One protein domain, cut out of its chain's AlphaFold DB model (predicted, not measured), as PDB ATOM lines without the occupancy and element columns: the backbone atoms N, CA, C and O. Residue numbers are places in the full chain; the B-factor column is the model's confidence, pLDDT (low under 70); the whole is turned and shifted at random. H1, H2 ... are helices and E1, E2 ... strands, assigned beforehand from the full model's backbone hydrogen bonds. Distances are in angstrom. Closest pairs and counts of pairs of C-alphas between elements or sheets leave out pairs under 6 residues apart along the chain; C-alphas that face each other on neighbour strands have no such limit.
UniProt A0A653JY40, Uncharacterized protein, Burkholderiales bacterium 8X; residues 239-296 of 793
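Overview. This is residues 239 to 296 of the 793 residues of an uncharacterized protein of Burkholderiales bacterium 8X (UniProt A0A653JY40). Two long helices, H1 and H2, make a helical hairpin, side by side and joined by a tight turn, with H2 the longer and reaching past the beginning of H1 at the open end. To one side of that open end, residues 239 to 248 form a small loop folded back on itself, which ends in the short strand E1. The printed part has 58 residues with one named strand and two named helices, in the order E1, H1, H2, and its class is mostly helix. It is elongated, with spans of 38 by 24 by 14 A, and only just loose, close to compact, with a radius of gyration of the C-alphas of 12.6 A.

Along the chain. The printed part begins at Leu 239, with its C-alpha at (240.627, 202.029, 282.906). E1 is residues 246 to 248, 6.9 A from first to last C-alpha. H1 is residues 252 to 268, 24.4 A long, beginning at C-alpha 252 at (240.270, 215.242, 278.334). H2 is residues 273 to 294, 31.8 A long, ending at C-alpha 294 at (232.413, 212.573, 289.203).

Arrangement. H1 and H2 form a helical hairpin and touch, with 21 pairs of C-alphas within 8 A. Their closest C-alphas are those of Gln 262 and Ala 275, 5.5 A apart. They run opposite ways at a shallow tilt of 24 degrees. In both helices every O i to N i+4 pair is within hydrogen-bond range. E1 is apart from H1 and from H2. It pairs with no named strand, but residues 239 to 240 pair antiparallel with residues 246 to 247 of E1.

Size, cuts and confidence. The two C-alphas farthest apart are those of Asn 271 and Val 296, at 39.0 A. The printed part has no cut, and the links from E1 to H1 and from H1 to H2 are tight. The mean pLDDT of the printed part is 84.6, and no printed residue is under 70.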
ATOM      1  N   LEU A 239     241.890 202.584 283.381       82.81
ATOM      2  CA  LEU A 239     240.627 202.029 282.906       82.81
ATOM      3  C   LEU A 239     240.866 200.666 282.257       82.81
ATOM      4  O   LEU A 239     241.945 200.396 281.731       82.81
ATOM      5  N   LYS A 240     239.854 199.802 282.293       83.81
ATOM      6  CA  LYS A 240     239.855 198.538 281.557       83.81
ATOM      7  C   LYS A 240     239.235 198.779 280.187       83.81
ATOM      8  O   LYS A 240     238.074 199.186 280.111       83.81
ATOM      9  N   ASP A 241     240.005 198.591 279.123       83.62
ATOM     10  CA  ASP A 241     239.460 198.643 277.765       83.62
ATOM     11  C   ASP A 241     238.469 197.493 277.529       83.62
ATOM     12  O   ASP A 241     238.321 196.618 278.380       83.62
ATOM     13  N   GLU A 242     237.777 197.473 276.388       83.38
ATOM     14  CA  GLU A 242     236.813 196.409 276.061       83.38
ATOM     15  C   GLU A 242     237.452 195.010 275.973       83.38
ATOM     16  O   GLU A 242     236.733 194.013 275.934       83.38
ATOM     17  N   GLN A 243     238.781 194.900 275.945       80.75
ATOM     18  CA  GLN A 243     239.527 193.644 275.996       80.75
ATOM     19  C   GLN A 243     239.887 193.239 277.437       80.75
ATOM     20  O   GLN A 243     240.451 192.168 277.652       80.75
ATOM     21  N   GLY A 244     239.562 194.068 278.432       78.62
ATOM     22  CA  GLY A 244     239.925 193.860 279.833       78.62
ATOM     23  C   GLY A 244     241.384 194.212 280.145       78.62
ATOM     24  O   GLY A 244     241.861 193.958 281.259       78.62
ATOM     25  N   LYS A 245     242.108 194.818 279.198       85.94
ATOM     26  CA  LYS A 245     243.472 195.295 279.404       85.94
ATOM     27  C   LYS A 245     243.437 196.636 280.126       85.94
ATOM     28  O   LYS A 245     242.606 197.502 279.872       85.94
ATOM     29  N   GLU A 246     244.344 196.790 281.082       81.06
ATOM     30  CA  GLU A 246     244.504 198.043 281.814       81.06
ATOM     31  C   GLU A 246     245.208 199.068 280.921       81.06
ATOM     32  O   GLU A 246     246.318 198.823 280.445       81.06
ATOM     33  N   ILE A 247     244.555 200.205 280.678       78.62
ATOM     34  CA  ILE A 247     245.113 201.333 279.934       78.62
ATOM     35  C   ILE A 247     245.079 202.603 280.791       78.62
ATOM     36  O   ILE A 247     244.213 202.786 281.651       78.62
ATOM     37  N   ALA A 248     246.043 203.494 280.569       74.50
ATOM     38  CA  ALA A 248     246.126 204.756 281.296       74.50
ATOM     39  C   ALA A 248     245.020 205.731 280.857       74.50
ATOM     40  O   ALA A 248     244.717 205.853 279.668       74.50
ATOM     41  N   LEU A 249     244.461 206.482 281.809       73.81
ATOM     42  CA  LEU A 249     243.495 207.545 281.519       73.81
ATOM     43  C   LEU A 249     244.153 208.674 280.707       73.81
ATOM     44  O   LEU A 249     245.146 209.272 281.134       73.81
ATOM     45  N   ARG A 250     243.579 209.019 279.547       79.38
ATOM     46  CA  ARG A 250     244.068 210.132 278.719       79.38
ATOM     47  C   ARG A 250     243.537 211.481 279.208       79.38
ATOM     48  O   ARG A 250     242.484 211.597 279.830       79.38
ATOM     49  N   LYS A 251     244.257 212.561 278.886       73.56
ATOM     50  CA  LYS A 251     243.814 213.929 279.205       73.56
ATOM     51  C   LYS A 251     242.586 214.293 278.363       73.56
ATOM     52  O   LYS A 251     242.662 214.269 277.140       73.56
ATOM     53  N   LYS A 252     241.515 214.787 278.999       77.75
ATOM     54  CA  LYS A 252     240.270 215.242 278.334       77.75
ATOM     55  C   LYS A 252     240.501 216.155 277.118       77.75
ATOM     56  O   LYS A 252     239.784 216.052 276.130       77.75
ATOM     57  N   LYS A 253     241.494 217.054 277.181       75.00
ATOM     58  CA  LYS A 253     241.849 217.952 276.065       75.00
ATOM     59  C   LYS A 253     242.361 217.180 274.843       75.00
ATOM     60  O   LYS A 253     241.977 217.527 273.735       75.00
ATOM     61  N   ALA A 254     243.184 216.151 275.051       74.38
ATOM     62  CA  ALA A 254     243.699 215.312 273.971       74.38
ATOM     63  C   ALA A 254     242.559 214.527 273.309       74.38
ATOM     64  O   ALA A 254     242.410 214.597 272.095       74.38
ATOM     65  N   VAL A 255     241.683 213.910 274.112       81.00
ATOM     66  CA  VAL A 255     240.499 213.192 273.606       81.00
ATOM     67  C   VAL A 255     239.582 214.118 272.802       81.00
ATOM     68  O   VAL A 255     239.126 213.752 271.728       81.00
ATOM     69  N   ARG A 256     239.343 215.350 273.277       87.56
ATOM     70  CA  ARG A 256     238.538 216.349 272.548       87.56
ATOM     71  C   ARG A 256     239.181 216.807 271.240       87.56
ATOM     72  O   ARG A 256     238.456 217.025 270.279       87.56
ATOM     73  N   ALA A 257     240.500 216.989 271.218       86.81
ATOM     74  CA  ALA A 257     241.215 217.389 270.010       86.81
ATOM     75  C   ALA A 257     241.151 216.287 268.944       86.81
ATOM     76  O   ALA A 257     240.810 216.567 267.800       86.81
ATOM     77  N   GLU A 258     241.384 215.036 269.344       91.06
ATOM     78  CA  GLU A 258     241.244 213.881 268.457       91.06
ATOM     79  C   GLU A 258     239.793 213.709 267.995       91.06
ATOM     80  O   GLU A 258     239.546 213.509 266.812       91.06
ATOM     81  N   LEU A 259     238.813 213.875 268.890       90.75
ATOM     82  CA  LEU A 259     237.394 213.819 268.533       90.75
ATOM     83  C   LEU A 259     237.045 214.877 267.481       90.75
ATOM     84  O   LEU A 259     236.388 214.554 266.497       90.75
ATOM     85  N   ALA A 260     237.513 216.116 267.653       91.56
ATOM     86  CA  ALA A 260     237.303 217.185 266.682       91.56
ATOM     87  C   ALA A 260     237.978 216.878 265.333       91.56
ATOM     88  O   ALA A 260     237.385 217.133 264.286       91.56
ATOM     89  N   GLN A 261     239.178 216.289 265.350       93.50
ATOM     90  CA  GLN A 261     239.878 215.847 264.142       93.50
ATOM     91  C   GLN A 261     239.088 214.759 263.403       93.50
ATOM     92  O   GLN A 261     238.855 214.889 262.205       93.50
ATOM     93  N   GLN A 262     238.620 213.727 264.107       92.81
ATOM     94  CA  GLN A 262     237.835 212.639 263.511       92.81
ATOM     95  C   GLN A 262     236.469 213.125 263.005       92.81
ATOM     96  O   GLN A 262     236.021 212.738 261.930       92.81
ATOM     97  N   GLN A 263     235.827 214.050 263.723       91.19
ATOM     98  CA  GLN A 263     234.601 214.702 263.256       91.19
ATOM     99  C   GLN A 263     234.833 215.544 261.999       91.19
ATOM    100  O   GLN A 263     233.974 215.576 261.123       91.19
ATOM    101  N   GLN A 264     235.976 216.224 261.890       93.12
ATOM    102  CA  GLN A 264     236.333 216.958 260.680       93.12
ATOM    103  C   GLN A 264     236.594 216.006 259.506       93.12
ATOM    104  O   GLN A 264     236.128 216.286 258.404       93.12
ATOM    105  N   LEU A 265     237.254 214.869 259.750       92.75
ATOM    106  CA  LEU A 265     237.446 213.820 258.745       92.75
ATOM    107  C   LEU A 265     236.108 213.280 258.234       92.75
ATOM    108  O   LEU A 265     235.927 213.208 257.027       92.75
ATOM    109  N   LEU A 266     235.138 213.014 259.114       90.88
ATOM    110  CA  LEU A 266     233.790 212.595 258.705       90.88
ATOM    111  C   LEU A 266     233.033 213.664 257.914       90.88
ATOM    112  O   LEU A 266     232.227 213.327 257.054       90.88
ATOM    113  N   LYS A 267     233.285 214.956 258.151       92.81
ATOM    114  CA  LYS A 267     232.710 216.014 257.302       92.81
ATOM    115  C   LYS A 267     233.277 215.973 255.884       92.81
ATOM    116  O   LYS A 267     232.548 216.244 254.938       92.81
ATOM    117  N   THR A 268     234.565 215.656 255.738       94.50
ATOM    118  CA  THR A 268     235.240 215.572 254.431       94.50
ATOM    119  C   THR A 268     235.080 214.211 253.748       94.50
ATOM    120  O   THR A 268     235.120 214.136 252.526       94.50
ATOM    121  N   ALA A 269     234.875 213.145 254.521       92.19
ATOM    122  CA  ALA A 269     234.714 211.765 254.077       92.19
ATOM    123  C   ALA A 269     233.589 211.078 254.885       92.19
ATOM    124  O   ALA A 269     233.865 210.269 255.771       92.19
ATOM    125  N   PRO A 270     232.306 211.371 254.586       88.75
ATOM    126  CA  PRO A 270     231.162 210.892 255.379       88.75
ATOM    127  C   PRO A 270     231.019 209.370 255.461       88.75
ATOM    128  O   PRO A 270     230.400 208.859 256.389       88.75
ATOM    129  N   ASN A 271     231.609 208.650 254.505       91.88
ATOM    130  CA  ASN A 271     231.555 207.192 254.419       91.88
ATOM    131  C   ASN A 271     232.780 206.502 255.051       91.88
ATOM    132  O   ASN A 271     232.913 205.282 254.933       91.88
ATOM    133  N   ASP A 272     233.691 207.243 255.697       89.31
ATOM    134  CA  ASP A 272     234.835 206.646 256.392       89.31
ATOM    135  C   ASP A 272     234.379 205.954 257.685       89.31
ATOM    136  O   ASP A 272     234.210 206.562 258.746       89.31
ATOM    137  N   ARG A 273     234.200 204.635 257.585       87.44
ATOM    138  CA  ARG A 273     233.800 203.776 258.701       87.44
ATOM    139  C   ARG A 273     234.808 203.794 259.852       87.44
ATOM    140  O   ARG A 273     234.403 203.734 261.008       87.44
ATOM    141  N   THR A 274     236.099 203.938 259.557       88.44
ATOM    142  CA  THR A 274     237.150 203.995 260.585       88.44
ATOM    143  C   THR A 274     237.017 205.270 261.407       88.44
ATOM    144  O   THR A 274     237.087 205.228 262.637       88.44
ATOM    145  N   ALA A 275     236.779 206.404 260.741       83.25
ATOM    146  CA  ALA A 275     236.543 207.678 261.411       83.25
ATOM    147  C   ALA A 275     235.232 207.658 262.220       83.25
ATOM    148  O   ALA A 275     235.193 208.172 263.340       83.25
ATOM    149  N   PHE A 276     234.179 207.011 261.703       85.00
ATOM    150  CA  PHE A 276     232.906 206.837 262.410       85.00
ATOM    151  C   PHE A 276     233.084 206.056 263.721       85.00
ATOM    152  O   PHE A 276     232.732 206.550 264.797       85.00
ATOM    153  N   ASP A 277     233.728 204.889 263.650       81.62
ATOM    154  CA  ASP A 277     234.013 204.045 264.814       81.62
ATOM    155  C   ASP A 277     234.942 204.761 265.816       81.62
ATOM    156  O   ASP A 277     234.761 204.673 267.038       81.62
ATOM    157  N   ALA A 278     235.911 205.541 265.320       86.38
ATOM    158  CA  ALA A 278     236.786 206.353 266.158       86.38
ATOM    159  C   ALA A 278     236.016 207.446 266.916       86.38
ATOM    160  O   ALA A 278     236.255 207.633 268.113       86.38
ATOM    161  N   VAL A 279     235.072 208.143 266.272       84.69
ATOM    162  CA  VAL A 279     234.227 209.162 266.922       84.69
ATOM    163  C   VAL A 279     233.397 208.552 268.048       84.69
ATOM    164  O   VAL A 279     233.392 209.093 269.158       84.69
ATOM    165  N   ALA A 280     232.738 207.421 267.797       80.44
ATOM    166  CA  ALA A 280     231.981 206.687 268.808       80.44
ATOM    167  C   ALA A 280     232.848 206.321 270.024       80.44
ATOM    168  O   ALA A 280     232.515 206.650 271.169       80.44
ATOM    169  N   ARG A 281     234.014 205.712 269.771       85.12
ATOM    170  CA  ARG A 281     234.984 205.338 270.809       85.12
ATOM    171  C   ARG A 281     235.434 206.543 271.635       85.12
ATOM    172  O   ARG A 281     235.463 206.471 272.861       85.12
ATOM    173  N   LEU A 282     235.763 207.659 270.983       88.12
ATOM    174  CA  LEU A 282     236.239 208.878 271.648       88.12
ATOM    175  C   LEU A 282     235.143 209.563 272.473       88.12
ATOM    176  O   LEU A 282     235.436 210.117 273.532       88.12
ATOM    177  N   LYS A 283     233.880 209.511 272.032       85.88
ATOM    178  CA  LYS A 283     232.731 209.996 272.816       85.88
ATOM    179  C   LYS A 283     232.514 209.163 274.075       85.88
ATOM    180  O   LYS A 283     232.332 209.729 275.151       85.88
ATOM    181  N   MET A 284     232.585 207.839 273.957       85.06
ATOM    182  CA  MET A 284     232.515 206.934 275.102       85.06
ATOM    183  C   MET A 284     233.675 207.176 276.075       85.06
ATOM    184  O   MET A 284     233.446 207.336 277.271       85.06
ATOM    185  N   GLU A 285     234.906 207.300 275.573       85.38
ATOM    186  CA  GLU A 285     236.069 207.633 276.401       85.38
ATOM    187  C   GLU A 285     235.880 208.982 277.114       85.38
ATOM    188  O   GLU A 285     236.146 209.105 278.309       85.38
ATOM    189  N   LEU A 286     235.367 209.997 276.411       85.81
ATOM    190  CA  LEU A 286     235.073 211.302 276.997       85.81
ATOM    191  C   LEU A 286     234.034 211.207 278.122       85.81
ATOM    192  O   LEU A 286     234.196 211.878 279.143       85.81
ATOM    193  N   TYR A 287     233.002 210.380 277.950       87.62
ATOM    194  CA  TYR A 287     231.989 210.122 278.971       87.62
ATOM    195  C   TYR A 287     232.582 209.382 280.180       87.62
ATOM    196  O   TYR A 287     232.400 209.815 281.315       87.62
ATOM    197  N   VAL A 288     233.404 208.351 279.963       86.25
ATOM    198  CA  VAL A 288     234.140 207.665 281.041       86.25
ATOM    199  C   VAL A 288     235.031 208.648 281.810       86.25
ATOM    200  O   VAL A 288     235.026 208.653 283.038       86.25
ATOM    201  N   LEU A 289     235.731 209.558 281.126       80.19
ATOM    202  CA  LEU A 289     236.520 210.612 281.778       80.19
ATOM    203  C   LEU A 289     235.661 211.581 282.610       80.19
ATOM    204  O   LEU A 289     236.144 212.122 283.609       80.19
ATOM    205  N   LEU A 290     234.403 211.823 282.225       84.06
ATOM    206  CA  LEU A 290     233.454 212.585 283.043       84.06
ATOM    207  C   LEU A 290     233.044 211.804 284.294       84.06
ATOM    208  O   LEU A 290     233.020 212.399 285.371       84.06
ATOM    209  N   LEU A 291     232.810 210.495 284.185       85.56
ATOM    210  CA  LEU A 291     232.534 209.638 285.340       85.56
ATOM    211  C   LEU A 291     233.722 209.595 286.310       85.56
ATOM    212  O   LEU A 291     233.537 209.775 287.506       85.56
ATOM    213  N   TYR A 292     234.959 209.471 285.820       81.06
ATOM    214  CA  TYR A 292     236.151 209.565 286.676       81.06
ATOM    215  C   TYR A 292     236.277 210.922 287.369       81.06
ATOM    216  O   TYR A 292     236.726 210.999 288.511       81.06
ATOM    217  N   LYS A 293     235.845 212.006 286.716       78.69
ATOM    218  CA  LYS A 293     235.744 213.310 287.376       78.69
ATOM    219  C   LYS A 293     234.681 213.279 288.481       78.69
ATOM    220  O   LYS A 293     234.965 213.756 289.574       78.69
ATOM    221  N   GLN A 294     233.495 212.721 288.217       80.25
ATOM    222  CA  GLN A 294     232.413 212.573 289.203       80.25
ATOM    223  C   GLN A 294     232.824 211.707 290.399       80.25
ATOM    224  O   GLN A 294     232.517 212.069 291.528       80.25
ATOM    225  N   LEU A 295     233.616 210.652 290.180       80.19
ATOM    226  CA  LEU A 295     234.149 209.773 291.229       80.19
ATOM    227  C   LEU A 295     234.962 210.546 292.281       80.19
ATOM    228  O   LEU A 295     235.139 210.114 293.417       80.19
ATOM    229  N   VAL A 296     235.484 211.706 291.896       73.12
ATOM    230  CA  VAL A 296     236.309 212.572 292.732       73.12
ATOM    231  C   VAL A 296     235.492 213.741 293.316       73.12
ATOM    232  O   VAL A 296     236.000 214.496 294.146       73.12
TER     233      VAL A 296